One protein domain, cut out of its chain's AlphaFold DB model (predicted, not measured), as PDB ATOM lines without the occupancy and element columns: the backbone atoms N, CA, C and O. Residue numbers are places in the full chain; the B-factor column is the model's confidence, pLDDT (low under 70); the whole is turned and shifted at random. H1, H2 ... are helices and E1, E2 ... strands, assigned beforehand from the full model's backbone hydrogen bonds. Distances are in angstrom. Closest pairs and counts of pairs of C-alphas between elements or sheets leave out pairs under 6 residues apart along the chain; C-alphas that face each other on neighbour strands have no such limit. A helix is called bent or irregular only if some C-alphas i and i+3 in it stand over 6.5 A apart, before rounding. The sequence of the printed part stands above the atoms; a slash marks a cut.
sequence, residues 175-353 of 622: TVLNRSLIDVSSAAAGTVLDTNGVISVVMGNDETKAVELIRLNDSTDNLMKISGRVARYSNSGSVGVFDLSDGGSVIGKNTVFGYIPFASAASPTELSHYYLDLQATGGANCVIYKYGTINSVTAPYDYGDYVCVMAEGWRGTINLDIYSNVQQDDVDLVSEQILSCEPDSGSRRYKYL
ATOM      1  N   THR A 175      83.964 135.567  72.533       91.31
ATOM      2  CA  THR A 175      83.295 136.713  73.143       91.31
ATOM      3  C   THR A 175      82.423 136.243  74.306       91.31
ATOM      4  O   THR A 175      81.594 135.346  74.140       91.31
ATOM      5  N   VAL A 176      82.558 136.865  75.482       91.56
ATOM      6  CA  VAL A 176      81.703 136.568  76.646       91.56
ATOM      7  C   VAL A 176      80.258 136.976  76.364       91.56
ATOM      8  O   VAL A 176      79.996 138.079  75.884       91.56
ATOM      9  N   LEU A 177      79.310 136.099  76.689       92.12
ATOM     10  CA  LEU A 177      77.883 136.398  76.658       92.12
ATOM     11  C   LEU A 177      77.359 136.672  78.069       92.12
ATOM     12  O   LEU A 177      77.837 136.112  79.057       92.12
ATOM     13  N   ASN A 178      76.325 137.509  78.157       91.06
ATOM     14  CA  ASN A 178      75.552 137.626  79.388       91.06
ATOM     15  C   ASN A 178      74.856 136.293  79.661       91.06
ATOM     16  O   ASN A 178      74.185 135.759  78.777       91.06
ATOM     17  N   ARG A 179      74.982 135.786  80.892       90.25
ATOM     18  CA  ARG A 179      74.372 134.517  81.300       90.25
ATOM     19  C   ARG A 179      72.857 134.589  81.120       90.25
ATOM     20  O   ARG A 179      72.171 135.316  81.836       90.25
ATOM     21  N   SER A 180      72.352 133.824  80.163       92.75
ATOM     22  CA  SER A 180      70.931 133.737  79.835       92.75
ATOM     23  C   SER A 180      70.499 132.278  79.818       92.75
ATOM     24  O   SER A 180      71.211 131.426  79.288       92.75
ATOM     25  N   LEU A 181      69.342 131.988  80.416       93.81
ATOM     26  CA  LEU A 181      68.762 130.647  80.402       93.81
ATOM     27  C   LEU A 181      68.040 130.402  79.076       93.81
ATOM     28  O   LEU A 181      67.157 131.169  78.694       93.81
ATOM     29  N   ILE A 182      68.363 129.288  78.431       95.81
ATOM     30  CA  ILE A 182      67.721 128.801  77.213       95.81
ATOM     31  C   ILE A 182      67.090 127.427  77.448       95.81
ATOM     32  O   ILE A 182      67.549 126.652  78.288       95.81
ATOM     33  N   ASP A 183      66.027 127.134  76.704       96.50
ATOM     34  CA  ASP A 183      65.415 125.807  76.651       96.50
ATOM     35  C   ASP A 183      66.218 124.884  75.734       96.50
ATOM     36  O   ASP A 183      66.525 125.239  74.595       96.50
ATOM     37  N   VAL A 184      66.528 123.683  76.216       94.94
ATOM     38  CA  VAL A 184      67.273 122.661  75.476       94.94
ATOM     39  C   VAL A 184      66.555 121.317  75.532       94.94
ATOM     40  O   VAL A 184      65.766 121.034  76.435       94.94
ATOM     41  N   SER A 185      66.824 120.452  74.551       92.88
ATOM     42  CA  SER A 185      66.438 119.044  74.665       92.88
ATOM     43  C   SER A 185      67.137 118.435  75.877       92.88
ATOM     44  O   SER A 185      68.334 118.657  76.040       92.88
ATOM     45  N   SER A 186      66.399 117.663  76.682       93.12
ATOM     46  CA  SER A 186      66.910 117.037  77.908       93.12
ATOM     47  C   SER A 186      68.305 116.438  77.706       93.12
ATOM     48  O   SER A 186      68.509 115.592  76.832       93.12
ATOM     49  N   ALA A 187      69.255 116.918  78.504       93.56
ATOM     50  CA  ALA A 187      70.656 116.524  78.468       93.56
ATOM     51  C   ALA A 187      71.221 116.466  79.893       93.56
ATOM     52  O   ALA A 187      70.705 117.100  80.808       93.56
ATOM     53  N   ALA A 188      72.290 115.694  80.097       95.00
ATOM     54  CA  ALA A 188      72.874 115.541  81.425       95.00
ATOM     55  C   ALA A 188      73.459 116.870  81.936       95.00
ATOM     56  O   ALA A 188      74.078 117.623  81.179       95.00
ATOM     57  N   ALA A 189      73.324 117.123  83.238       93.06
ATOM     58  CA  ALA A 189      73.913 118.280  83.909       93.06
ATOM     59  C   ALA A 189      75.412 118.451  83.579       93.06
ATOM     60  O   ALA A 189      76.181 117.492  83.660       93.06
ATOM     61  N   GLY A 190      75.836 119.670  83.238       91.38
ATOM     62  CA  GLY A 190      77.236 119.992  82.927       91.38
ATOM     63  C   GLY A 190      77.678 119.625  81.507       91.38
ATOM     64  O   GLY A 190      78.849 119.831  81.154       91.38
ATOM     65  N   THR A 191      76.760 119.100  80.686       95.62
ATOM     66  CA  THR A 191      76.974 118.949  79.242       95.62
ATOM     67  C   THR A 191      77.159 120.331  78.627       95.62
ATOM     68  O   THR A 191      76.360 121.235  78.875       95.62
ATOM     69  N   VAL A 192      78.223 120.484  77.840       95.31
ATOM     70  CA  VAL A 192      78.483 121.693  77.057       95.31
ATOM     71  C   VAL A 192      77.863 121.499  75.679       95.31
ATOM     72  O   VAL A 192      78.115 120.487  75.026       95.31
ATOM     73  N   LEU A 193      77.020 122.437  75.273       96.12
ATOM     74  CA  LEU A 193      76.315 122.451  74.002       96.12
ATOM     75  C   LEU A 193      76.895 123.567  73.141       96.12
ATOM     76  O   LEU A 193      77.059 124.681  73.628       96.12
ATOM     77  N   ASP A 194      77.156 123.277  71.872       95.44
ATOM     78  CA  ASP A 194      77.500 124.276  70.862       95.44
ATOM     79  C   ASP A 194      76.324 124.412  69.891       95.44
ATOM     80  O   ASP A 194      75.943 123.456  69.212       95.44
ATOM     81  N   THR A 195      75.704 125.593  69.868       94.94
ATOM     82  CA  THR A 195      74.628 125.931  68.932       94.94
ATOM     83  C   THR A 195      75.052 127.118  68.077       94.94
ATOM     84  O   THR A 195      74.877 128.272  68.466       94.94
ATOM     85  N   ASN A 196      75.580 126.835  66.883       93.25
ATOM     86  CA  ASN A 196      76.081 127.841  65.937       93.25
ATOM     87  C   ASN A 196      77.156 128.761  66.554       93.25
ATOM     88  O   ASN A 196      77.081 129.983  66.414       93.25
ATOM     89  N   GLY A 197      78.121 128.182  67.273       92.38
ATOM     90  CA  GLY A 197      79.212 128.898  67.929       92.38
ATOM     91  C   GLY A 197      78.832 129.507  69.277       92.38
ATOM     92  O   GLY A 197      79.691 130.079  69.941       92.38
ATOM     93  N   VAL A 198      77.569 129.416  69.714       96.25
ATOM     94  CA  VAL A 198      77.166 129.793  71.076       96.25
ATOM     95  C   VAL A 198      77.316 128.589  71.988       96.25
ATOM     96  O   VAL A 198      76.664 127.562  71.789       96.25
ATOM     97  N   ILE A 199      78.159 128.745  73.002       96.88
ATOM     98  CA  ILE A 199      78.467 127.705  73.970       96.88
ATOM     99  C   ILE A 199      77.588 127.880  75.200       96.88
ATOM    100  O   ILE A 199      77.635 128.911  75.880       96.88
ATOM    101  N   SER A 200      76.829 126.832  75.505       97.06
ATOM    102  CA  SER A 200      75.885 126.789  76.619       97.06
ATOM    103  C   SER A 200      76.126 125.575  77.504       97.06
ATOM    104  O   SER A 200      76.604 124.542  77.045       97.06
ATOM    105  N   VAL A 201      75.771 125.669  78.783       96.56
ATOM    106  CA  VAL A 201      75.962 124.582  79.755       96.56
ATOM    107  C   VAL A 201      74.644 124.196  80.397       96.56
ATOM    108  O   VAL A 201      73.946 125.051  80.937       96.56
ATOM    109  N   VAL A 202      74.323 122.902  80.376       96.50
ATOM    110  CA  VAL A 202      73.078 122.356  80.939       96.50
ATOM    111  C   VAL A 202      73.096 122.386  82.466       96.50
ATOM    112  O   VAL A 202      74.043 121.905  83.097       96.50
ATOM    113  N   MET A 203      72.029 122.910  83.065       94.06
ATOM    114  CA  MET A 203      71.881 123.039  84.511       94.06
ATOM    115  C   MET A 203      71.400 121.724  85.140       94.06
ATOM    116  O   MET A 203      70.583 120.999  84.590       94.06
ATOM    117  N   GLY A 204      71.905 121.396  86.326       87.38
ATOM    118  CA  GLY A 204      71.606 120.147  87.026       87.38
ATOM    119  C   GLY A 204      70.333 120.161  87.863       87.38
ATOM    120  O   GLY A 204      69.878 119.099  88.277       87.38
ATOM    121  N   ASN A 205      69.756 121.332  88.124       84.00
ATOM    122  CA  ASN A 205      68.435 121.454  88.747       84.00
ATOM    123  C   ASN A 205      67.291 121.310  87.729       84.00
ATOM    124  O   ASN A 205      66.170 120.994  88.126       84.00
ATOM    125  N   ASP A 206      67.576 121.523  86.444       90.12
ATOM    126  CA  ASP A 206      66.639 121.374  85.339       90.12
ATOM    127  C   ASP A 206      67.400 120.984  84.063       90.12
ATOM    128  O   ASP A 206      67.937 121.834  83.356       90.12
ATOM    129  N   GLU A 207      67.419 119.683  83.753       92.44
ATOM    130  CA  GLU A 207      68.090 119.118  82.571       92.44
ATOM    131  C   GLU A 207      67.497 119.602  81.232       92.44
ATOM    132  O   GLU A 207      68.002 119.242  80.168       92.44
ATOM    133  N   THR A 208      66.425 120.404  81.261       94.25
ATOM    134  CA  THR A 208      65.833 121.063  80.086       94.25
ATOM    135  C   THR A 208      66.278 122.516  79.914       94.25
ATOM    136  O   THR A 208      65.879 123.170  78.951       94.25
ATOM    137  N   LYS A 209      67.128 123.031  80.811       95.25
ATOM    138  CA  LYS A 209      67.649 124.400  80.769       95.25
ATOM    139  C   LYS A 209      69.167 124.413  80.637       95.25
ATOM    140  O   LYS A 209      69.868 123.653  81.300       95.25
ATOM    141  N   ALA A 210      69.682 125.330  79.827       96.00
ATOM    142  CA  ALA A 210      71.111 125.615  79.736       96.00
ATOM    143  C   ALA A 210      71.391 127.113  79.889       96.00
ATOM    144  O   ALA A 210      70.519 127.932  79.616       96.00
ATOM    145  N   VAL A 211      72.595 127.471  80.330       95.62
ATOM    146  CA  VAL A 211      73.061 128.861  80.437       95.62
ATOM    147  C   VAL A 211      74.038 129.147  79.307       95.62
ATOM    148  O   VAL A 211      75.030 128.433  79.184       95.62
ATOM    149  N   GLU A 212      73.774 130.175  78.506       96.88
ATOM    150  CA  GLU A 212      74.715 130.683  77.497       96.88
ATOM    151  C   GLU A 212      75.905 131.373  78.177       96.88
ATOM    152  O   GLU A 212      75.716 132.186  79.084       96.88
ATOM    153  N   LEU A 213      77.129 131.051  77.749       95.06
ATOM    154  CA  LEU A 213      78.360 131.504  78.405       95.06
ATOM    155  C   LEU A 213      79.253 132.337  77.489       95.06
ATOM    156  O   LEU A 213      79.626 133.455  77.853       95.06
ATOM    157  N   ILE A 214      79.591 131.805  76.316       96.00
ATOM    158  CA  ILE A 214      80.484 132.452  75.348       96.00
ATOM    159  C   ILE A 214      79.976 132.229  73.922       96.00
ATOM    160  O   ILE A 214      79.198 131.311  73.661       96.00
ATOM    161  N   ARG A 215      80.442 133.059  72.991       96.12
ATOM    162  CA  ARG A 215      80.312 132.858  71.550       96.12
ATOM    163  C   ARG A 215      81.701 132.756  70.933       96.12
ATOM    164  O   ARG A 215      82.487 133.682  71.100       96.12
ATOM    165  N   LEU A 216      81.979 131.675  70.218       93.25
ATOM    166  CA  LEU A 216      83.190 131.535  69.414       93.25
ATOM    167  C   LEU A 216      83.174 132.550  68.264       93.25
ATOM    168  O   LEU A 216      82.117 132.818  67.683       93.25
ATOM    169  N   ASN A 217      84.328 133.140  67.960       91.00
ATOM    170  CA  ASN A 217      84.452 134.113  66.877       91.00
ATOM    171  C   ASN A 217      84.337 133.424  65.509       91.00
ATOM    172  O   ASN A 217      83.697 133.966  64.606       91.00
ATOM    173  N   ASP A 218      84.886 132.213  65.394       89.25
ATOM    174  CA  ASP A 218      84.658 131.272  64.307       89.25
ATOM    175  C   ASP A 218      84.142 129.934  64.863       89.25
ATOM    176  O   ASP A 218      84.588 129.428  65.889       89.25
ATOM    177  N   SER A 219      83.215 129.309  64.144       84.75
ATOM    178  CA  SER A 219      82.768 127.935  64.408       84.75
ATOM    179  C   SER A 219      83.887 126.884  64.360       84.75
ATOM    180  O   SER A 219      83.677 125.764  64.818       84.75
ATOM    181  N   THR A 220      85.047 127.211  63.779       85.19
ATOM    182  CA  THR A 220      86.222 126.328  63.749       85.19
ATOM    183  C   THR A 220      87.152 126.481  64.950       85.19
ATOM    184  O   THR A 220      88.106 125.714  65.054       85.19
ATOM    185  N   ASP A 221      86.927 127.465  65.824       86.75
ATOM    186  CA  ASP A 221      87.783 127.679  66.991       86.75
ATOM    187  C   ASP A 221      87.669 126.507  67.978       86.75
ATOM    188  O   ASP A 221      86.573 126.030  68.288       86.75
ATOM    189  N   ASN A 222      88.804 126.042  68.508       86.25
ATOM    190  CA  ASN A 222      88.796 124.962  69.488       86.25
ATOM    191  C   ASN A 222      88.249 125.459  70.834       86.25
ATOM    192  O   ASN A 222      88.672 126.486  71.368       86.25
ATOM    193  N   LEU A 223      87.327 124.688  71.407       91.00
ATOM    194  CA  LEU A 223      86.751 124.941  72.721       91.00
ATOM    195  C   LEU A 223      87.574 124.246  73.810       91.00
ATOM    196  O   LEU A 223      87.727 123.025  73.802       91.00
ATOM    197  N   MET A 224      88.021 125.007  74.801       87.75
ATOM    198  CA  MET A 224      88.623 124.492  76.026       87.75
ATOM    199  C   MET A 224      87.618 124.548  77.180       87.75
ATOM    200  O   MET A 224      86.837 125.494  77.328       87.75
ATOM    201  N   LYS A 225      87.643 123.511  78.021       90.38
ATOM    202  CA  LYS A 225      86.754 123.351  79.173       90.38
ATOM    203  C   LYS A 225      87.577 123.067  80.422       90.38
ATOM    204  O   LYS A 225      88.367 122.131  80.438       90.38
ATOM    205  N   ILE A 226      87.306 123.809  81.489       85.06
ATOM    206  CA  ILE A 226      87.806 123.518  82.835       85.06
ATOM    207  C   ILE A 226      86.597 123.199  83.703       85.06
ATOM    208  O   ILE A 226      85.656 123.982  83.766       85.06
ATOM    209  N   SER A 227      86.590 122.047  84.362       87.19
ATOM    210  CA  SER A 227      85.518 121.677  85.287       87.19
ATOM    211  C   SER A 227      86.070 121.201  86.613       87.19
ATOM    212  O   SER A 227      87.114 120.551  86.664       87.19
ATOM    213  N   GLY A 228      85.328 121.489  87.675       85.44
ATOM    214  CA  GLY A 228      85.685 121.068  89.018       85.44
ATOM    215  C   GLY A 228      84.510 121.147  89.978       85.44
ATOM    216  O   GLY A 228      83.362 121.367  89.586       85.44
ATOM    217  N   ARG A 229      84.816 120.962  91.259       83.69
ATOM    218  CA  ARG A 229      83.867 121.063  92.367       83.69
ATOM    219  C   ARG A 229      84.376 122.065  93.390       83.69
ATOM    220  O   ARG A 229      85.543 122.024  93.748       83.69
ATOM    221  N   VAL A 230      83.489 122.918  93.882       79.81
ATOM    222  CA  VAL A 230      83.682 123.745  95.077       79.81
ATOM    223  C   VAL A 230      82.883 123.127  96.219       79.81
ATOM    224  O   VAL A 230      81.731 122.753  96.019       79.81
ATOM    225  N   ALA A 231      83.476 122.972  97.402       78.56
ATOM    226  CA  ALA A 231      82.819 122.356  98.559       78.56
ATOM    227  C   ALA A 231      82.923 123.235  99.813       78.56
ATOM    228  O   ALA A 231      83.926 123.908 100.029       78.56
ATOM    229  N   ARG A 232      81.894 123.199 100.665       75.19
ATOM    230  CA  ARG A 232      81.809 123.917 101.939       75.19
ATOM    231  C   ARG A 232      81.534 122.942 103.081       75.19
ATOM    232  O   ARG A 232      80.441 122.389 103.179       75.19
ATOM    233  N   TYR A 233      82.496 122.790 103.987       73.12
ATOM    234  CA  TYR A 233      82.382 121.925 105.167       73.12
ATOM    235  C   TYR A 233      81.773 122.666 106.366       73.12
ATOM    236  O   TYR A 233      82.213 123.760 106.714       73.12
ATOM    237  N   SER A 234      80.793 122.054 107.038       65.50
ATOM    238  CA  SER A 234      80.031 122.701 108.117       65.50
ATOM    239  C   SER A 234      80.762 122.817 109.467       65.50
ATOM    240  O   SER A 234      80.320 123.580 110.321       65.50
ATOM    241  N   ASN A 235      81.861 122.079 109.696       58.28
ATOM    242  CA  ASN A 235      82.323 121.769 111.064       58.28
ATOM    243  C   ASN A 235      83.724 122.296 111.453       58.28
ATOM    244  O   ASN A 235      84.132 122.097 112.594       58.28
ATOM    245  N   SER A 236      84.481 122.944 110.558       52.59
ATOM    246  CA  SER A 236      85.891 123.316 110.827       52.59
ATOM    247  C   SER A 236      86.364 124.616 110.151       52.59
ATOM    248  O   SER A 236      87.563 124.851 110.013       52.59
ATOM    249  N   GLY A 237      85.432 125.480 109.746       55.31
ATOM    250  CA  GLY A 237      85.700 126.565 108.795       55.31
ATOM    251  C   GLY A 237      85.647 126.047 107.356       55.31
ATOM    252  O   GLY A 237      85.979 124.891 107.086       55.31
ATOM    253  N   SER A 238      85.145 126.874 106.442       47.03
ATOM    254  CA  SER A 238      84.968 126.487 105.044       47.03
ATOM    255  C   SER A 238      86.333 126.273 104.390       47.03
ATOM    256  O   SER A 238      87.073 127.224 104.175       47.03
ATOM    257  N   VAL A 239      86.669 125.028 104.062       45.75
ATOM    258  CA  VAL A 239      87.798 124.719 103.179       45.75
ATOM    259  C   VAL A 239      87.226 124.384 101.807       45.75
ATOM    260  O   VAL A 239      86.666 123.304 101.623       45.75
ATOM    261  N   GLY A 240      87.333 125.324 100.868       46.78
ATOM    262  CA  GLY A 240      87.065 125.063  99.458       46.78
ATOM    263  C   GLY A 240      88.121 124.106  98.921       46.78
ATOM    264  O   GLY A 240      89.268 124.493  98.734       46.78
ATOM    265  N   VAL A 241      87.758 122.842  98.719       44.78
ATOM    266  CA  VAL A 241      88.632 121.877  98.040       44.78
ATOM    267  C   VAL A 241      88.207 121.832  96.583       44.78
ATOM    268  O   VAL A 241      87.075 121.443  96.299       44.78
ATOM    269  N   PHE A 242      89.104 122.248  95.691       50.03
ATOM    270  CA  PHE A 242      88.932 122.117  94.252       50.03
ATOM    271  C   PHE A 242      89.560 120.805  93.791       50.03
ATOM    272  O   PHE A 242      90.721 120.538  94.093       50.03
ATOM    273  N   ASP A 243      88.804 120.018  93.033       44.19
ATOM    274  CA  ASP A 243      89.347 118.909  92.250       44.19
ATOM    275  C   ASP A 243      89.297 119.326  90.777       44.19
ATOM    276  O   ASP A 243      88.212 119.546  90.231       44.19
ATOM    277  N   LEU A 244      90.466 119.489  90.151       41.25
ATOM    278  CA  LEU A 244      90.584 119.623  88.699       41.25
ATOM    279  C   LEU A 244      90.587 118.207  88.123       41.25
ATOM    280  O   LEU A 244      91.541 117.446  88.295       41.25
ATOM    281  N   SER A 245      89.491 117.843  87.461       41.47
ATOM    282  CA  SER A 245      89.375 116.562  86.768       41.47
ATOM    283  C   SER A 245      89.196 116.810  85.280       41.47
ATOM    284  O   SER A 245      88.235 117.473  84.883       41.47
ATOM    285  N   ASP A 246      90.097 116.255  84.475       39.69
ATOM    286  CA  ASP A 246      89.938 116.167  83.029       39.69
ATOM    287  C   ASP A 246      89.452 114.757  82.682       39.69
ATOM    288  O   ASP A 246      90.056 113.757  83.080       39.69
ATOM    289  N   GLY A 247      88.308 114.664  82.004       38.78
ATOM    290  CA  GLY A 247      87.834 113.407  81.415       38.78
ATOM    291  C   GLY A 247      87.701 112.202  82.360       38.78
ATOM    292  O   GLY A 247      87.722 111.066  81.893       38.78
ATOM    293  N   GLY A 248      87.566 112.409  83.676       38.69
ATOM    294  CA  GLY A 248      87.446 111.330  84.669       38.69
ATOM    295  C   GLY A 248      88.768 110.823  85.262       38.69
ATOM    296  O   GLY A 248      88.733 109.903  86.080       38.69
ATOM    297  N   SER A 249      89.908 111.428  84.916       38.44
ATOM    298  CA  SER A 249      91.186 111.204  85.598       38.44
ATOM    299  C   SER A 249      91.530 112.425  86.461       38.44
ATOM    300  O   SER A 249      91.525 113.558  85.987       38.44
ATOM    301  N   VAL A 250      91.787 112.210  87.754       41.66
ATOM    302  CA  VAL A 250      92.225 113.268  88.683       41.66
ATOM    303  C   VAL A 250      93.697 113.562  88.389       41.66
ATOM    304  O   VAL A 250      94.547 112.711  88.652       41.66
ATOM    305  N   ILE A 251      93.998 114.730  87.813       40.91
ATOM    306  CA  ILE A 251      95.350 115.066  87.327       40.91
ATOM    307  C   ILE A 251      96.271 115.586  88.454       40.91
ATOM    308  O   ILE A 251      97.489 115.492  88.344       40.91
ATOM    309  N   GLY A 252      95.748 115.993  89.617       41.97
ATOM    310  CA  GLY A 252      96.587 116.438  90.735       41.97
ATOM    311  C   GLY A 252      95.908 116.329  92.097       41.97
ATOM    312  O   GLY A 252      94.715 116.568  92.233       41.97
ATOM    313  N   LYS A 253      96.667 115.952  93.134       42.44
ATOM    314  CA  LYS A 253      96.180 115.900  94.522       42.44
ATOM    315  C   LYS A 253      96.071 117.306  95.123       42.44
ATOM    316  O   LYS A 253      97.098 117.957  95.281       42.44
ATOM    317  N   ASN A 254      94.873 117.654  95.603       43.50
ATOM    318  CA  ASN A 254      94.607 118.489  96.789       43.50
ATOM    319  C   ASN A 254      95.560 119.684  97.002       43.50
ATOM    320  O   ASN A 254      96.248 119.771  98.022       43.50
ATOM    321  N   THR A 255      95.567 120.653  96.093       43.44
ATOM    322  CA  THR A 255      95.985 122.008  96.466       43.44
ATOM    323  C   THR A 255      94.822 122.669  97.198       43.44
ATOM    324  O   THR A 255      93.845 123.114  96.603       43.44
ATOM    325  N   VAL A 256      94.902 122.670  98.529       43.81
ATOM    326  CA  VAL A 256      94.013 123.458  99.388       43.81
ATOM    327  C   VAL A 256      94.369 124.928  99.180       43.81
ATOM    328  O   VAL A 256      95.407 125.385  99.657       43.81
ATOM    329  N   PHE A 257      93.538 125.646  98.427       52.12
ATOM    330  CA  PHE A 257      93.624 127.101  98.310       52.12
ATOM    331  C   PHE A 257      93.069 127.740  99.590       52.12
ATOM    332  O   PHE A 257      92.320 127.096 100.325       52.12
ATOM    333  N   GLY A 258      93.534 128.947  99.909       47.25
ATOM    334  CA  GLY A 258      93.507 129.548 101.244       47.25
ATOM    335  C   GLY A 258      92.233 129.330 102.072       47.25
ATOM    336  O   GLY A 258      91.106 129.344 101.582       47.25
ATOM    337  N   TYR A 259      92.435 129.152 103.378       48.25
ATOM    338  CA  TYR A 259      91.360 129.166 104.361       48.25
ATOM    339  C   TYR A 259      90.714 130.550 104.344       48.25
ATOM    340  O   TYR A 259      91.328 131.499 104.821       48.25
ATOM    341  N   ILE A 260      89.496 130.666 103.812       53.09
ATOM    342  CA  ILE A 260      88.671 131.855 104.023       53.09
ATOM    343  C   ILE A 260      87.998 131.649 105.383       53.09
ATOM    344  O   ILE A 260      87.066 130.835 105.483       53.09
ATOM    345  N   PRO A 261      88.454 132.317 106.463       53.03
ATOM    346  CA  PRO A 261      87.715 132.299 107.706       53.03
ATOM    347  C   PRO A 261      86.378 132.981 107.433       53.03
ATOM    348  O   PRO A 261      86.286 134.204 107.394       53.03
ATOM    349  N   PHE A 262      85.311 132.199 107.291       55.69
ATOM    350  CA  PHE A 262      83.990 132.707 107.626       55.69
ATOM    351  C   PHE A 262      84.058 132.995 109.123       55.69
ATOM    352  O   PHE A 262      83.875 132.086 109.938       55.69
ATOM    353  N   ALA A 263      84.456 134.225 109.471       49.25
ATOM    354  CA  ALA A 263      84.495 134.713 110.838       49.25
ATOM    355  C   ALA A 263      83.167 134.312 111.456       49.25
ATOM    356  O   ALA A 263      82.135 134.628 110.876       49.25
ATOM    357  N   SER A 264      83.229 133.512 112.522       48.41
ATOM    358  CA  SER A 264      82.121 132.806 113.170       48.41
ATOM    359  C   SER A 264      80.807 133.593 113.118       48.41
ATOM    360  O   SER A 264      80.485 134.322 114.057       48.41
ATOM    361  N   ALA A 265      80.075 133.477 112.009       47.03
ATOM    362  CA  ALA A 265      78.851 134.227 111.813       47.03
ATOM    363  C   ALA A 265      77.850 133.636 112.794       47.03
ATOM    364  O   ALA A 265      77.612 132.423 112.821       47.03
ATOM    365  N   ALA A 266      77.358 134.487 113.683       47.78
ATOM    366  CA  ALA A 266      76.703 134.093 114.910       47.78
ATOM    367  C   ALA A 266      75.232 133.723 114.676       47.78
ATOM    368  O   ALA A 266      74.380 134.186 115.411       47.78
ATOM    369  N   SER A 267      74.910 132.902 113.669       57.25
ATOM    370  CA  SER A 267      73.640 132.167 113.532       57.25
ATOM    371  C   SER A 267      73.526 131.553 112.123       57.25
ATOM    372  O   SER A 267      73.802 132.243 111.141       57.25
ATOM    373  N   PRO A 268      73.015 130.314 111.962       56.97
ATOM    374  CA  PRO A 268      72.683 129.745 110.649       56.97
ATOM    375  C   PRO A 268      71.699 130.587 109.810       56.97
ATOM    376  O   PRO A 268      71.597 130.373 108.606       56.97
ATOM    377  N   THR A 269      70.993 131.557 110.403       60.50
ATOM    378  CA  THR A 269      70.080 132.456 109.676       60.50
ATOM    379  C   THR A 269      70.797 133.555 108.882       60.50
ATOM    380  O   THR A 269      70.286 133.966 107.843       60.50
ATOM    381  N   GLU A 270      71.979 134.006 109.314       58.75
ATOM    382  CA  GLU A 270      72.735 135.083 108.637       58.75
ATOM    383  C   GLU A 270      73.463 134.594 107.377       58.75
ATOM    384  O   GLU A 270      73.781 135.374 106.485       58.75
ATOM    385  N   LEU A 271      73.669 133.280 107.259       55.38
ATOM    386  CA  LEU A 271      74.375 132.669 106.132       55.38
ATOM    387  C   LEU A 271      73.536 132.551 104.853       55.38
ATOM    388  O   LEU A 271      74.088 132.228 103.805       55.38
ATOM    389  N   SER A 272      72.230 132.821 104.917       61.53
ATOM    390  CA  SER A 272      71.332 132.778 103.751       61.53
ATOM    391  C   SER A 272      71.609 133.874 102.712       61.53
ATOM    392  O   SER A 272      71.044 133.842 101.620       61.53
ATOM    393  N   HIS A 273      72.490 134.824 103.032       64.75
ATOM    394  CA  HIS A 273      72.803 135.965 102.178       64.75
ATOM    395  C   HIS A 273      74.064 135.791 101.333       64.75
ATOM    396  O   HIS A 273      74.342 136.675 100.530       64.75
ATOM    397  N   TYR A 274      74.823 134.703 101.485       63.28
ATOM    398  CA  TYR A 274      76.037 134.508 100.694       63.28
ATOM    399  C   TYR A 274      75.751 133.723  99.414       63.28
ATOM    400  O   TYR A 274      75.221 132.612  99.469       63.28
ATOM    401  N   TYR A 275      76.143 134.280  98.272       75.38
ATOM    402  CA  TYR A 275      76.132 133.600  96.981       75.38
ATOM    403  C   TYR A 275      77.567 133.385  96.518       75.38
ATOM    404  O   TYR A 275      78.411 134.267  96.647       75.38
ATOM    405  N   LEU A 276      77.831 132.194  95.995       78.50
ATOM    406  CA  LEU A 276      79.108 131.835  95.402       78.50
ATOM    407  C   LEU A 276      79.013 132.041  93.894       78.50
ATOM    408  O   LEU A 276      78.088 131.512  93.275       78.50
ATOM    409  N   ASP A 277      79.959 132.765  93.314       81.94
ATOM    410  CA  ASP A 277      80.092 132.905  91.870       81.94
ATOM    411  C   ASP A 277      81.521 132.585  91.429       81.94
ATOM    412  O   ASP A 277      82.480 132.726  92.181       81.94
ATOM    413  N   LEU A 278      81.657 132.131  90.191       83.75
ATOM    414  CA  LEU A 278      82.936 131.932  89.531       83.75
ATOM    415  C   LEU A 278      83.013 132.918  88.377       83.75
ATOM    416  O   LEU A 278      82.160 132.903  87.484       83.75
ATOM    417  N   GLN A 279      84.040 133.748  88.380       83.31
ATOM    418  CA  GLN A 279      84.324 134.679  87.302       83.31
ATOM    419  C   GLN A 279      85.535 134.202  86.523       83.31
ATOM    420  O   GLN A 279      86.508 133.758  87.110       83.31
ATOM    421  N   ALA A 280      85.499 134.316  85.200       85.44
ATOM    422  CA  ALA A 280      86.690 134.151  84.381       85.44
ATOM    423  C   ALA A 280      87.008 135.467  83.673       85.44
ATOM    424  O   ALA A 280      86.098 136.195  83.275       85.44
ATOM    425  N   THR A 281      88.291 135.789  83.533       84.00
ATOM    426  CA  THR A 281      88.734 136.977  82.796       84.00
ATOM    427  C   THR A 281      88.856 136.683  81.303       84.00
ATOM    428  O   THR A 281      89.031 135.539  80.895       84.00
ATOM    429  N   GLY A 282      88.733 137.733  80.486       75.50
ATOM    430  CA  GLY A 282      89.040 137.749  79.052       75.50
ATOM    431  C   GLY A 282      88.386 136.650  78.210       75.50
ATOM    432  O   GLY A 282      89.017 135.647  77.961       75.50
ATOM    433  N   GLY A 283      87.168 136.829  77.696       83.88
ATOM    434  CA  GLY A 283      86.562 135.905  76.708       83.88
ATOM    435  C   GLY A 283      86.141 134.518  77.219       83.88
ATOM    436  O   GLY A 283      85.425 133.810  76.513       83.88
ATOM    437  N   ALA A 284      86.496 134.151  78.453       91.69
ATOM    438  CA  ALA A 284      85.991 132.973  79.156       91.69
ATOM    439  C   ALA A 284      84.787 133.300  80.049       91.69
ATOM    440  O   ALA A 284      84.612 134.433  80.498       91.69
ATOM    441  N   ASN A 285      83.966 132.293  80.354       94.56
ATOM    442  CA  ASN A 285      82.867 132.427  81.314       94.56
ATOM    443  C   ASN A 285      82.619 131.097  82.042       94.56
ATOM    444  O   ASN A 285      82.815 130.018  81.480       94.56
ATOM    445  N   CYS A 286      82.189 131.184  83.298       94.19
ATOM    446  CA  CYS A 286      81.972 130.043  84.183       94.19
ATOM    447  C   CYS A 286      80.519 129.954  84.644       94.19
ATOM    448  O   CYS A 286      79.800 130.949  84.676       94.19
ATOM    449  N   VAL A 287      80.093 128.762  85.055       94.25
ATOM    450  CA  VAL A 287      78.816 128.557  85.740       94.25
ATOM    451  C   VAL A 287      78.899 127.389  86.714       94.25
ATOM    452  O   VAL A 287      79.463 126.337  86.399       94.25
ATOM    453  N   ILE A 288      78.298 127.560  87.893       92.62
ATOM    454  CA  ILE A 288      77.993 126.458  88.811       92.62
ATOM    455  C   ILE A 288      76.713 125.803  88.299       92.62
ATOM    456  O   ILE A 288      75.611 126.306  88.513       92.62
ATOM    457  N   TYR A 289      76.858 124.698  87.573       92.94
ATOM    458  CA  TYR A 289      75.728 124.060  86.904       92.94
ATOM    459  C   TYR A 289      74.957 123.127  87.834       92.94
ATOM    460  O   TYR A 289      73.777 122.884  87.613       92.94
ATOM    461  N   LYS A 290      75.580 122.595  88.888       91.94
ATOM    462  CA  LYS A 290      74.927 121.682  89.831       91.94
ATOM    463  C   LYS A 290      75.339 122.031  91.246       91.94
ATOM    464  O   LYS A 290      76.515 122.228  91.503       91.94
ATOM    465  N   TYR A 291      74.386 122.050  92.168       90.56
ATOM    466  CA  TYR A 291      74.656 122.209  93.591       90.56
ATOM    467  C   TYR A 291      73.946 121.113  94.386       90.56
ATOM    468  O   TYR A 291      72.928 120.571  93.950       90.56
ATOM    469  N   GLY A 292      74.479 120.763  95.551       87.50
ATOM    470  CA  GLY A 292      73.844 119.799  96.439       87.50
ATOM    471  C   GLY A 292      74.547 119.681  97.781       87.50
ATOM    472  O   GLY A 292      75.581 120.295  98.010       87.50
ATOM    473  N   THR A 293      73.995 118.846  98.655       87.25
ATOM    474  CA  THR A 293      74.580 118.537  99.964       87.25
ATOM    475  C   THR A 293      74.930 117.058 100.005       87.25
ATOM    476  O   THR A 293      74.088 116.200  99.723       87.25
ATOM    477  N   ILE A 294      76.173 116.735 100.351       83.69
ATOM    478  CA  ILE A 294      76.593 115.359 100.610       83.69
ATOM    479  C   ILE A 294      76.461 115.106 102.105       83.69
ATOM    480  O   ILE A 294      77.219 115.635 102.915       83.69
ATOM    481  N   ASN A 295      75.502 114.255 102.466       85.06
ATOM    482  CA  ASN A 295      75.304 113.782 103.833       85.06
ATOM    483  C   ASN A 295      76.343 112.696 104.163       85.06
ATOM    484  O   ASN A 295      76.023 111.508 104.201       85.06
ATOM    485  N   SER A 296      77.608 113.085 104.346       78.50
ATOM    486  CA  SER A 296      78.630 112.168 104.861       78.50
ATOM    487  C   SER A 296      78.397 111.893 106.348       78.50
ATOM    488  O   SER A 296      78.013 112.784 107.104       78.50
ATOM    489  N   VAL A 297      78.682 110.661 106.782       66.19
ATOM    490  CA  VAL A 297      78.542 110.209 108.179       66.19
ATOM    491  C   VAL A 297      79.438 111.016 109.136       66.19
ATOM    492  O   VAL A 297      79.151 111.095 110.325       66.19
ATOM    493  N   THR A 298      80.518 111.623 108.630       77.69
ATOM    494  CA  THR A 298      81.511 112.352 109.437       77.69
ATOM    495  C   THR A 298      81.337 113.873 109.435       77.69
ATOM    496  O   THR A 298      81.641 114.504 110.445       77.69
ATOM    497  N   ALA A 299      80.840 114.469 108.348       75.94
ATOM    498  CA  ALA A 299      80.479 115.889 108.265       75.94
ATOM    499  C   ALA A 299      79.683 116.154 106.972       75.94
ATOM    500  O   ALA A 299      80.232 115.918 105.890       75.94
ATOM    501  N   PRO A 300      78.426 116.629 107.036       78.69
ATOM    502  CA  PRO A 300      77.734 117.072 105.836       78.69
ATOM    503  C   PRO A 300      78.473 118.264 105.215       78.69
ATOM    504  O   PRO A 300      79.021 119.110 105.925       78.69
ATOM    505  N   TYR A 301      78.516 118.321 103.888       79.12
ATOM    506  CA  TYR A 301      79.079 119.463 103.175       79.12
ATOM    507  C   TYR A 301      78.238 119.806 101.954       79.12
ATOM    508  O   TYR A 301      77.717 118.917 101.273       79.12
ATOM    509  N   ASP A 302      78.119 121.099 101.685       83.00
ATOM    510  CA  ASP A 302      77.507 121.600 100.462       83.00
ATOM    511  C   ASP A 302      78.557 121.614  99.356       83.00
ATOM    512  O   ASP A 302      79.738 121.843  99.617       83.00
ATOM    513  N   TYR A 303      78.156 121.352  98.120       85.94
ATOM    514  CA  TYR A 303      79.036 121.417  96.965       85.94
ATOM    515  C   TYR A 303      78.353 122.084  95.775       85.94
ATOM    516  O   TYR A 303      77.131 122.018  95.630       85.94
ATOM    517  N   GLY A 304      79.164 122.693  94.916       87.50
ATOM    518  CA  GLY A 304      78.805 123.162  93.588       87.50
ATOM    519  C   GLY A 304      79.754 122.558  92.557       87.50
ATOM    520  O   GLY A 304      80.963 122.730  92.668       87.50
ATOM    521  N   ASP A 305      79.236 121.841  91.565       89.31
ATOM    522  CA  ASP A 305      80.006 121.466  90.381       89.31
ATOM    523  C   ASP A 305      79.954 122.626  89.386       89.31
ATOM    524  O   ASP A 305      78.877 123.157  89.086       89.31
ATOM    525  N   TYR A 306      81.117 123.019  88.878       91.69
ATOM    526  CA  TYR A 306      81.251 124.135  87.958       91.69
ATOM    527  C   TYR A 306      81.936 123.734  86.662       91.69
ATOM    528  O   TYR A 306      82.653 122.733  86.574       91.69
ATOM    529  N   VAL A 307      81.704 124.550  85.643       93.12
ATOM    530  CA  VAL A 307      82.430 124.498  84.385       93.12
ATOM    531  C   VAL A 307      82.719 125.912  83.906       93.12
ATOM    532  O   VAL A 307      81.850 126.779  83.950       93.12
ATOM    533  N   CYS A 308      83.941 126.121  83.443       94.00
ATOM    534  CA  CYS A 308      84.391 127.290  82.717       94.00
ATOM    535  C   CYS A 308      84.671 126.885  81.274       94.00
ATOM    536  O   CYS A 308      85.284 125.844  81.023       94.00
ATOM    537  N   VAL A 309      84.199 127.693  80.334       94.44
ATOM    538  CA  VAL A 309      84.401 127.498  78.897       94.44
ATOM    539  C   VAL A 309      85.152 128.691  78.324       94.44
ATOM    540  O   VAL A 309      84.911 129.831  78.728       94.44
ATOM    541  N   MET A 310      86.075 128.416  77.409       93.81
ATOM    542  CA  MET A 310      86.942 129.409  76.775       93.81
ATOM    543  C   MET A 310      87.395 128.911  75.399       93.81
ATOM    544  O   MET A 310      87.451 127.703  75.180       93.81
ATOM    545  N   ALA A 311      87.707 129.809  74.468       91.62
ATOM    546  CA  ALA A 311      88.295 129.419  73.183       91.62
ATOM    547  C   ALA A 311      89.814 129.224  73.290       91.62
ATOM    548  O   ALA A 311      90.454 129.706  74.228       91.62
ATOM    549  N   GLU A 312      90.397 128.541  72.308       84.44
ATOM    550  CA  GLU A 312      91.845 128.451  72.125       84.44
ATOM    551  C   GLU A 312      92.514 129.835  72.151       84.44
ATOM    552  O   GLU A 312      91.941 130.851  71.746       84.44
ATOM    553  N   GLY A 313      93.732 129.875  72.695       78.94
ATOM    554  CA  GLY A 313      94.489 131.112  72.882       78.94
ATOM    555  C   GLY A 313      94.082 131.929  74.111       78.94
ATOM    556  O   GLY A 313      94.701 132.961  74.370       78.94
ATOM    557  N   TRP A 314      93.091 131.479  74.889       85.00
ATOM    558  CA  TRP A 314      92.741 132.095  76.166       85.00
ATOM    559  C   TRP A 314      93.910 132.051  77.160       85.00
ATOM    560  O   TRP A 314      94.477 130.985  77.401       85.00
ATOM    561  N   ARG A 315      94.256 133.202  77.754       78.00
ATOM    562  CA  ARG A 315      95.275 133.310  78.820       78.00
ATOM    563  C   ARG A 315      94.775 134.171  79.981       78.00
ATOM    564  O   ARG A 315      95.398 135.166  80.343       78.00
ATOM    565  N   GLY A 316      93.605 133.823  80.504       80.00
ATOM    566  CA  GLY A 316      92.979 134.526  81.619       80.00
ATOM    567  C   GLY A 316      93.086 133.781  82.951       80.00
ATOM    568  O   GLY A 316      93.869 132.854  83.145       80.00
ATOM    569  N   THR A 317      92.259 134.214  83.892       80.69
ATOM    570  CA  THR A 317      92.182 133.737  85.273       80.69
ATOM    571  C   THR A 317      90.737 133.390  85.629       80.69
ATOM    572  O   THR A 317      89.823 134.047  85.141       80.69
ATOM    573  N   ILE A 318      90.512 132.373  86.465       79.56
ATOM    574  CA  ILE A 318      89.213 131.958  87.009       79.56
ATOM    575  C   ILE A 318      89.156 132.312  88.497       79.56
ATOM    576  O   ILE A 318      89.654 131.573  89.331       79.56
ATOM    577  N   ASN A 319      88.519 133.411  88.861       78.25
ATOM    578  CA  ASN A 319      88.370 133.827  90.249       78.25
ATOM    579  C   ASN A 319      87.105 133.221  90.875       78.25
ATOM    580  O   ASN A 319      86.083 133.042  90.209       78.25
ATOM    581  N   LEU A 320      87.170 132.917  92.170       76.06
ATOM    582  CA  LEU A 320      86.013 132.528  92.971       76.06
ATOM    583  C   LEU A 320      85.590 133.729  93.815       76.06
ATOM    584  O   LEU A 320      86.299 134.097  94.747       76.06
ATOM    585  N   ASP A 321      84.423 134.286  93.522       75.62
ATOM    586  CA  ASP A 321      83.881 135.431  94.244       75.62
ATOM    587  C   ASP A 321      82.748 134.996  95.178       75.62
ATOM    588  O   ASP A 321      81.892 134.172  94.844       75.62
ATOM    589  N   ILE A 322      82.733 135.566  96.382       71.19
ATOM    590  CA  ILE A 322      81.669 135.355  97.362       71.19
ATOM    591  C   ILE A 322      80.940 136.681  97.548       71.19
ATOM    592  O   ILE A 322      81.472 137.623  98.130       71.19
ATOM    593  N   TYR A 323      79.694 136.742  97.092       70.38
ATOM    594  CA  TYR A 323      78.827 137.896  97.290       70.38
ATOM    595  C   TYR A 323      78.022 137.746  98.567       70.38
ATOM    596  O   TYR A 323      77.541 136.657  98.866       70.38
ATOM    597  N   SER A 324      77.810 138.843  99.291       70.81
ATOM    598  CA  SER A 324      76.843 138.900 100.387       70.81
ATOM    599  C   SER A 324      75.706 139.858 100.024       70.81
ATOM    600  O   SER A 324      75.950 140.974  99.579       70.81
ATOM    601  N   ASN A 325      74.455 139.433 100.201       58.84
ATOM    602  CA  ASN A 325      73.246 140.236  99.976       58.84
ATOM    603  C   ASN A 325      72.931 141.181 101.146       58.84
ATOM    604  O   ASN A 325      71.784 141.583 101.350       58.84
ATOM    605  N   VAL A 326      73.911 141.479 101.996       59.81
ATOM    606  CA  VAL A 326      73.681 142.404 103.098       59.81
ATOM    607  C   VAL A 326      73.701 143.804 102.495       59.81
ATOM    608  O   VAL A 326      74.758 144.318 102.144       59.81
ATOM    609  N   GLN A 327      72.520 144.402 102.314       53.19
ATOM    610  CA  GLN A 327      72.393 145.828 102.022       53.19
ATOM    611  C   GLN A 327      73.088 146.624 103.133       53.19
ATOM    612  O   GLN A 327      72.494 146.841 104.190       53.19
ATOM    613  N   GLN A 328      74.322 147.070 102.908       42.03
ATOM    614  CA  GLN A 328      74.899 148.162 103.679       42.03
ATOM    615  C   GLN A 328      76.051 148.823 102.926       42.03
ATOM    616  O   GLN A 328      76.856 148.152 102.294       42.03
ATOM    617  N   ASP A 329      76.062 150.150 102.992       41.66
ATOM    618  CA  ASP A 329      76.786 151.124 102.168       41.66
ATOM    619  C   ASP A 329      78.334 151.059 102.163       41.66
ATOM    620  O   ASP A 329      78.950 152.011 101.708       41.66
ATOM    621  N   ASP A 330      78.974 149.976 102.607       39.84
ATOM    622  CA  ASP A 330      80.441 149.806 102.609       39.84
ATOM    623  C   ASP A 330      80.796 148.305 102.628       39.84
ATOM    624  O   ASP A 330      81.202 147.749 103.649       39.84
ATOM    625  N   VAL A 331      80.593 147.597 101.512       37.44
ATOM    626  CA  VAL A 331      81.131 146.235 101.359       37.44
ATOM    627  C   VAL A 331      82.400 146.322 100.528       37.44
ATOM    628  O   VAL A 331      82.350 146.333  99.297       37.44
ATOM    629  N   ASP A 332      83.535 146.370 101.224       37.94
ATOM    630  CA  ASP A 332      84.835 146.057 100.644       37.94
ATOM    631  C   ASP A 332      84.749 144.672  99.994       37.94
ATOM    632  O   ASP A 332      84.564 143.645 100.654       37.94
ATOM    633  N   LEU A 333      84.836 144.653  98.664       37.12
ATOM    634  CA  LEU A 333      85.004 143.432  97.893       37.12
ATOM    635  C   LEU A 333      86.319 142.788  98.337       37.12
ATOM    636  O   LEU A 333      87.396 143.224  97.935       37.12
ATOM    637  N   VAL A 334      86.238 141.728  99.139       38.91
ATOM    638  CA  VAL A 334      87.372 140.832  99.376       38.91
ATOM    639  C   VAL A 334      87.550 139.984  98.113       38.91
ATOM    640  O   VAL A 334      87.217 138.804  98.088       38.91
ATOM    641  N   SER A 335      88.014 140.603  97.021       37.41
ATOM    642  CA  SER A 335      88.476 139.882  95.832       37.41
ATOM    643  C   SER A 335      89.876 139.338  96.129       37.41
ATOM    644  O   SER A 335      90.889 139.865  95.662       37.41
ATOM    645  N   GLU A 336      89.959 138.331  96.995       42.47
ATOM    646  CA  GLU A 336      91.217 137.639  97.250       42.47
ATOM    647  C   GLU A 336      91.373 136.444  96.303       42.47
ATOM    648  O   GLU A 336      90.579 135.509  96.298       42.47
ATOM    649  N   GLN A 337      92.496 136.482  95.581       40.22
ATOM    650  CA  GLN A 337      93.114 135.442  94.753       40.22
ATOM    651  C   GLN A 337      92.695 135.372  93.275       40.22
ATOM    652  O   GLN A 337      91.679 134.810  92.878       40.22
ATOM    653  N   ILE A 338      93.618 135.892  92.460       32.06
ATOM    654  CA  ILE A 338      93.747 135.703  91.017       32.06
ATOM    655  C   ILE A 338      94.123 134.237  90.761       32.06
ATOM    656  O   ILE A 338      95.238 133.824  91.084       32.06
ATOM    657  N   LEU A 339      93.226 133.440  90.185       38.47
ATOM    658  CA  LEU A 339      93.519 132.049  89.819       38.47
ATOM    659  C   LEU A 339      93.857 131.992  88.323       38.47
ATOM    660  O   LEU A 339      92.964 131.935  87.494       38.47
ATOM    661  N   SER A 340      95.130 132.031  87.930       33.22
ATOM    662  CA  SER A 340      95.507 131.733  86.536       33.22
ATOM    663  C   SER A 340      95.463 130.218  86.331       33.22
ATOM    664  O   SER A 340      96.237 129.486  86.952       33.22
ATOM    665  N   CYS A 341      94.515 129.727  85.530       30.83
ATOM    666  CA  CYS A 341      94.445 128.317  85.159       30.83
ATOM    667  C   CYS A 341      95.175 128.116  83.829       30.83
ATOM    668  O   CYS A 341      94.599 128.366  82.776       30.83
ATOM    669  N   GLU A 342      96.412 127.619  83.870       35.19
ATOM    670  CA  GLU A 342      97.060 127.027  82.696       35.19
ATOM    671  C   GLU A 342      96.910 125.491  82.721       35.19
ATOM    672  O   GLU A 342      97.046 124.884  83.789       35.19
ATOM    673  N   PRO A 343      96.619 124.846  81.575       30.70
ATOM    674  CA  PRO A 343      96.593 123.391  81.457       30.70
ATOM    675  C   PRO A 343      97.996 122.787  81.633       30.70
ATOM    676  O   PRO A 343      99.007 123.396  81.291       30.70
ATOM    677  N   ASP A 344      98.045 121.558  82.151       33.47
ATOM    678  CA  ASP A 344      99.238 120.834  82.629       33.47
ATOM    679  C   ASP A 344     100.207 120.358  81.515       33.47
ATOM    680  O   ASP A 344     100.890 119.341  81.636       33.47
ATOM    681  N   SER A 345     100.305 121.096  80.407       33.69
ATOM    682  CA  SER A 345     101.263 120.853  79.326       33.69
ATOM    683  C   SER A 345     102.291 121.984  79.240       33.69
ATOM    684  O   SER A 345     102.280 122.792  78.318       33.69
ATOM    685  N   GLY A 346     103.205 122.033  80.212       37.69
ATOM    686  CA  GLY A 346     104.513 122.685  80.055       37.69
ATOM    687  C   GLY A 346     104.553 124.214  79.908       37.69
ATOM    688  O   GLY A 346     105.591 124.737  79.501       37.69
ATOM    689  N   SER A 347     103.489 124.946  80.233       35.03
ATOM    690  CA  SER A 347     103.460 126.411  80.144       35.03
ATOM    691  C   SER A 347     103.846 127.119  81.461       35.03
ATOM    692  O   SER A 347     104.041 126.508  82.514       35.03
ATOM    693  N   ARG A 348     104.172 128.407  81.331       34.47
ATOM    694  CA  ARG A 348     105.121 129.168  82.157       34.47
ATOM    695  C   ARG A 348     104.426 129.792  83.371       34.47
ATOM    696  O   ARG A 348     103.455 130.517  83.227       34.47
ATOM    697  N   ARG A 349     105.003 129.634  84.569       33.59
ATOM    698  CA  ARG A 349     104.539 130.337  85.782       33.59
ATOM    699  C   ARG A 349     105.244 131.686  85.957       33.59
ATOM    700  O   ARG A 349     106.468 131.772  85.837       33.59
ATOM    701  N   TYR A 350     104.478 132.721  86.294       34.19
ATOM    702  CA  TYR A 350     104.982 134.057  86.623       34.19
ATOM    703  C   TYR A 350     105.230 134.176  88.131       34.19
ATOM    704  O   TYR A 350     104.341 133.893  88.931       34.19
ATOM    705  N   LYS A 351     106.454 134.554  88.529       34.84
ATOM    706  CA  LYS A 351     106.857 134.699  89.945       34.84
ATOM    707  C   LYS A 351     106.633 136.121  90.462       34.84
ATOM    708  O   LYS A 351     106.531 136.315  91.668       34.84
ATOM    709  N   TYR A 352     106.544 137.102  89.561       35.69
ATOM    710  CA  TYR A 352     106.423 138.516  89.908       35.69
ATOM    711  C   TYR A 352     105.399 139.223  89.014       35.69
ATOM    712  O   TYR A 352     105.401 139.053  87.792       35.69
ATOM    713  N   LEU A 353     104.558 140.049  89.639       37.31
ATOM    714  CA  LEU A 353     103.611 140.949  88.983       37.31
ATOM    715  C   LEU A 353     104.179 142.370  89.036       37.31
ATOM    716  O   LEU A 353     104.406 142.893  90.127       37.31
TER     717      LEU A 353
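Overview. This is residues 175 to 353 of the 622 residues of the protein "Prepilin-type N-terminal cleavage/methylation domain-containing protein" of Marinobacterium lutimaris (UniProt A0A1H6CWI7). What does the model look like at first sight? It is a stack of sheets, three sheets face to face in turn: the long three-stranded sheet E5, E8, E7 lies between the twisted four-stranded sheet E1, E4, E3, E2 and the two-stranded sheet E6, E9. The sheets are only partly face to face, and two long loops, residues 234 to 269 and 325 to 349, run along the outside, the second leading to strand E10. What is it made of? The printed part has 179 residues, mostly strand by class though under half are in named elements, in the order E1 E2 E3 E4 E5 H1 E6 E7 E8 E9 E10, and each of the three sheets is antiparallel. It is compact, with a radius of gyration of the C-alphas of 17.3 A and spans of 52 by 44 by 41 A.

Along the chain. Where is the four-stranded sheet? E1 is residues 175 to 183, 21.2 A long, and begins at C-alpha 175 (83.295, 136.713, 73.143); it bends by 70 degrees at residue 179. E2 is residues 192 to 195 and E3 residues 198 to 202. E4, residues 209 to 216, is 20.5 A long and bends by 58 degrees at residue 213. Where are the other strands and the helix? E5, residues 223 to 233, and E8, residues 301 to 311, are each 32.9 A long, and E7, residues 285 to 294, is 26.5 A. E6, residues 274 to 280, and E9, residues 318 to 324, are each 19.5 A. H1 is residues 270 to 273, and E10, residues 350 to 353, ends at C-alpha 353 (103.611, 140.949, 88.983).

Arrangement. How do E1 to E4 pair? They form a Greek key, a meander of E2, E3 and E4 with E1 the antiparallel neighbour of E4. N 177 and O 213 are 2.9 A apart across E1 and E4, N 199 and O 214 2.8 A across E4 and E3, and N 193 and O 200 2.8 A across the hairpin E2 and E3. This sheet is strongly twisted, its strands' lines turning by 86 degrees from edge to edge. What faces it? The sheet E5, E8, E7 does, with the facing parts 9.8 A centre to centre and the strands at 35 degrees; the closest C-alphas of E4 and E7 are Leu 213 and Asn 285, 5.4 A. Within it N 226 and O 308 of E5 and E8 are 2.9 A apart, and N 303 and O 292 of the hairpin E7 and E8 2.8 A. Where are E6, E9 and H1? The sheet E6, E9 faces the sheet E5, E8, E7 at 9.2 A, with N 277 and O 321 2.8 A apart across E6 and E9, and the closest C-alphas of E6 and E7 are Leu 278 and Cys 286, 5.8 A. H1 is irregular, but only just, with C-alphas 270 and 273 6.52 A apart; it is too short for an O i to N i+4 pair, and its one O i to N i+3 pair is not within hydrogen-bond range. The closest C-alphas of H1 and E9 are His 273 and Ser 324, 5.3 A.

Size, cuts and confidence. How large is it? The two C-alphas farthest apart are those of Thr 220 and Ala 266, 52.6 A, and the printed part has no cut. Which links are long? They are E5 to H1, 36 residues, and E9 to E10, 25 residues. E10 pairs with no named strand. Where is confidence low? The mean pLDDT of the printed part is 71.0, and residues 234 to 274, residue 297 and residues 325 to 353 are under 70.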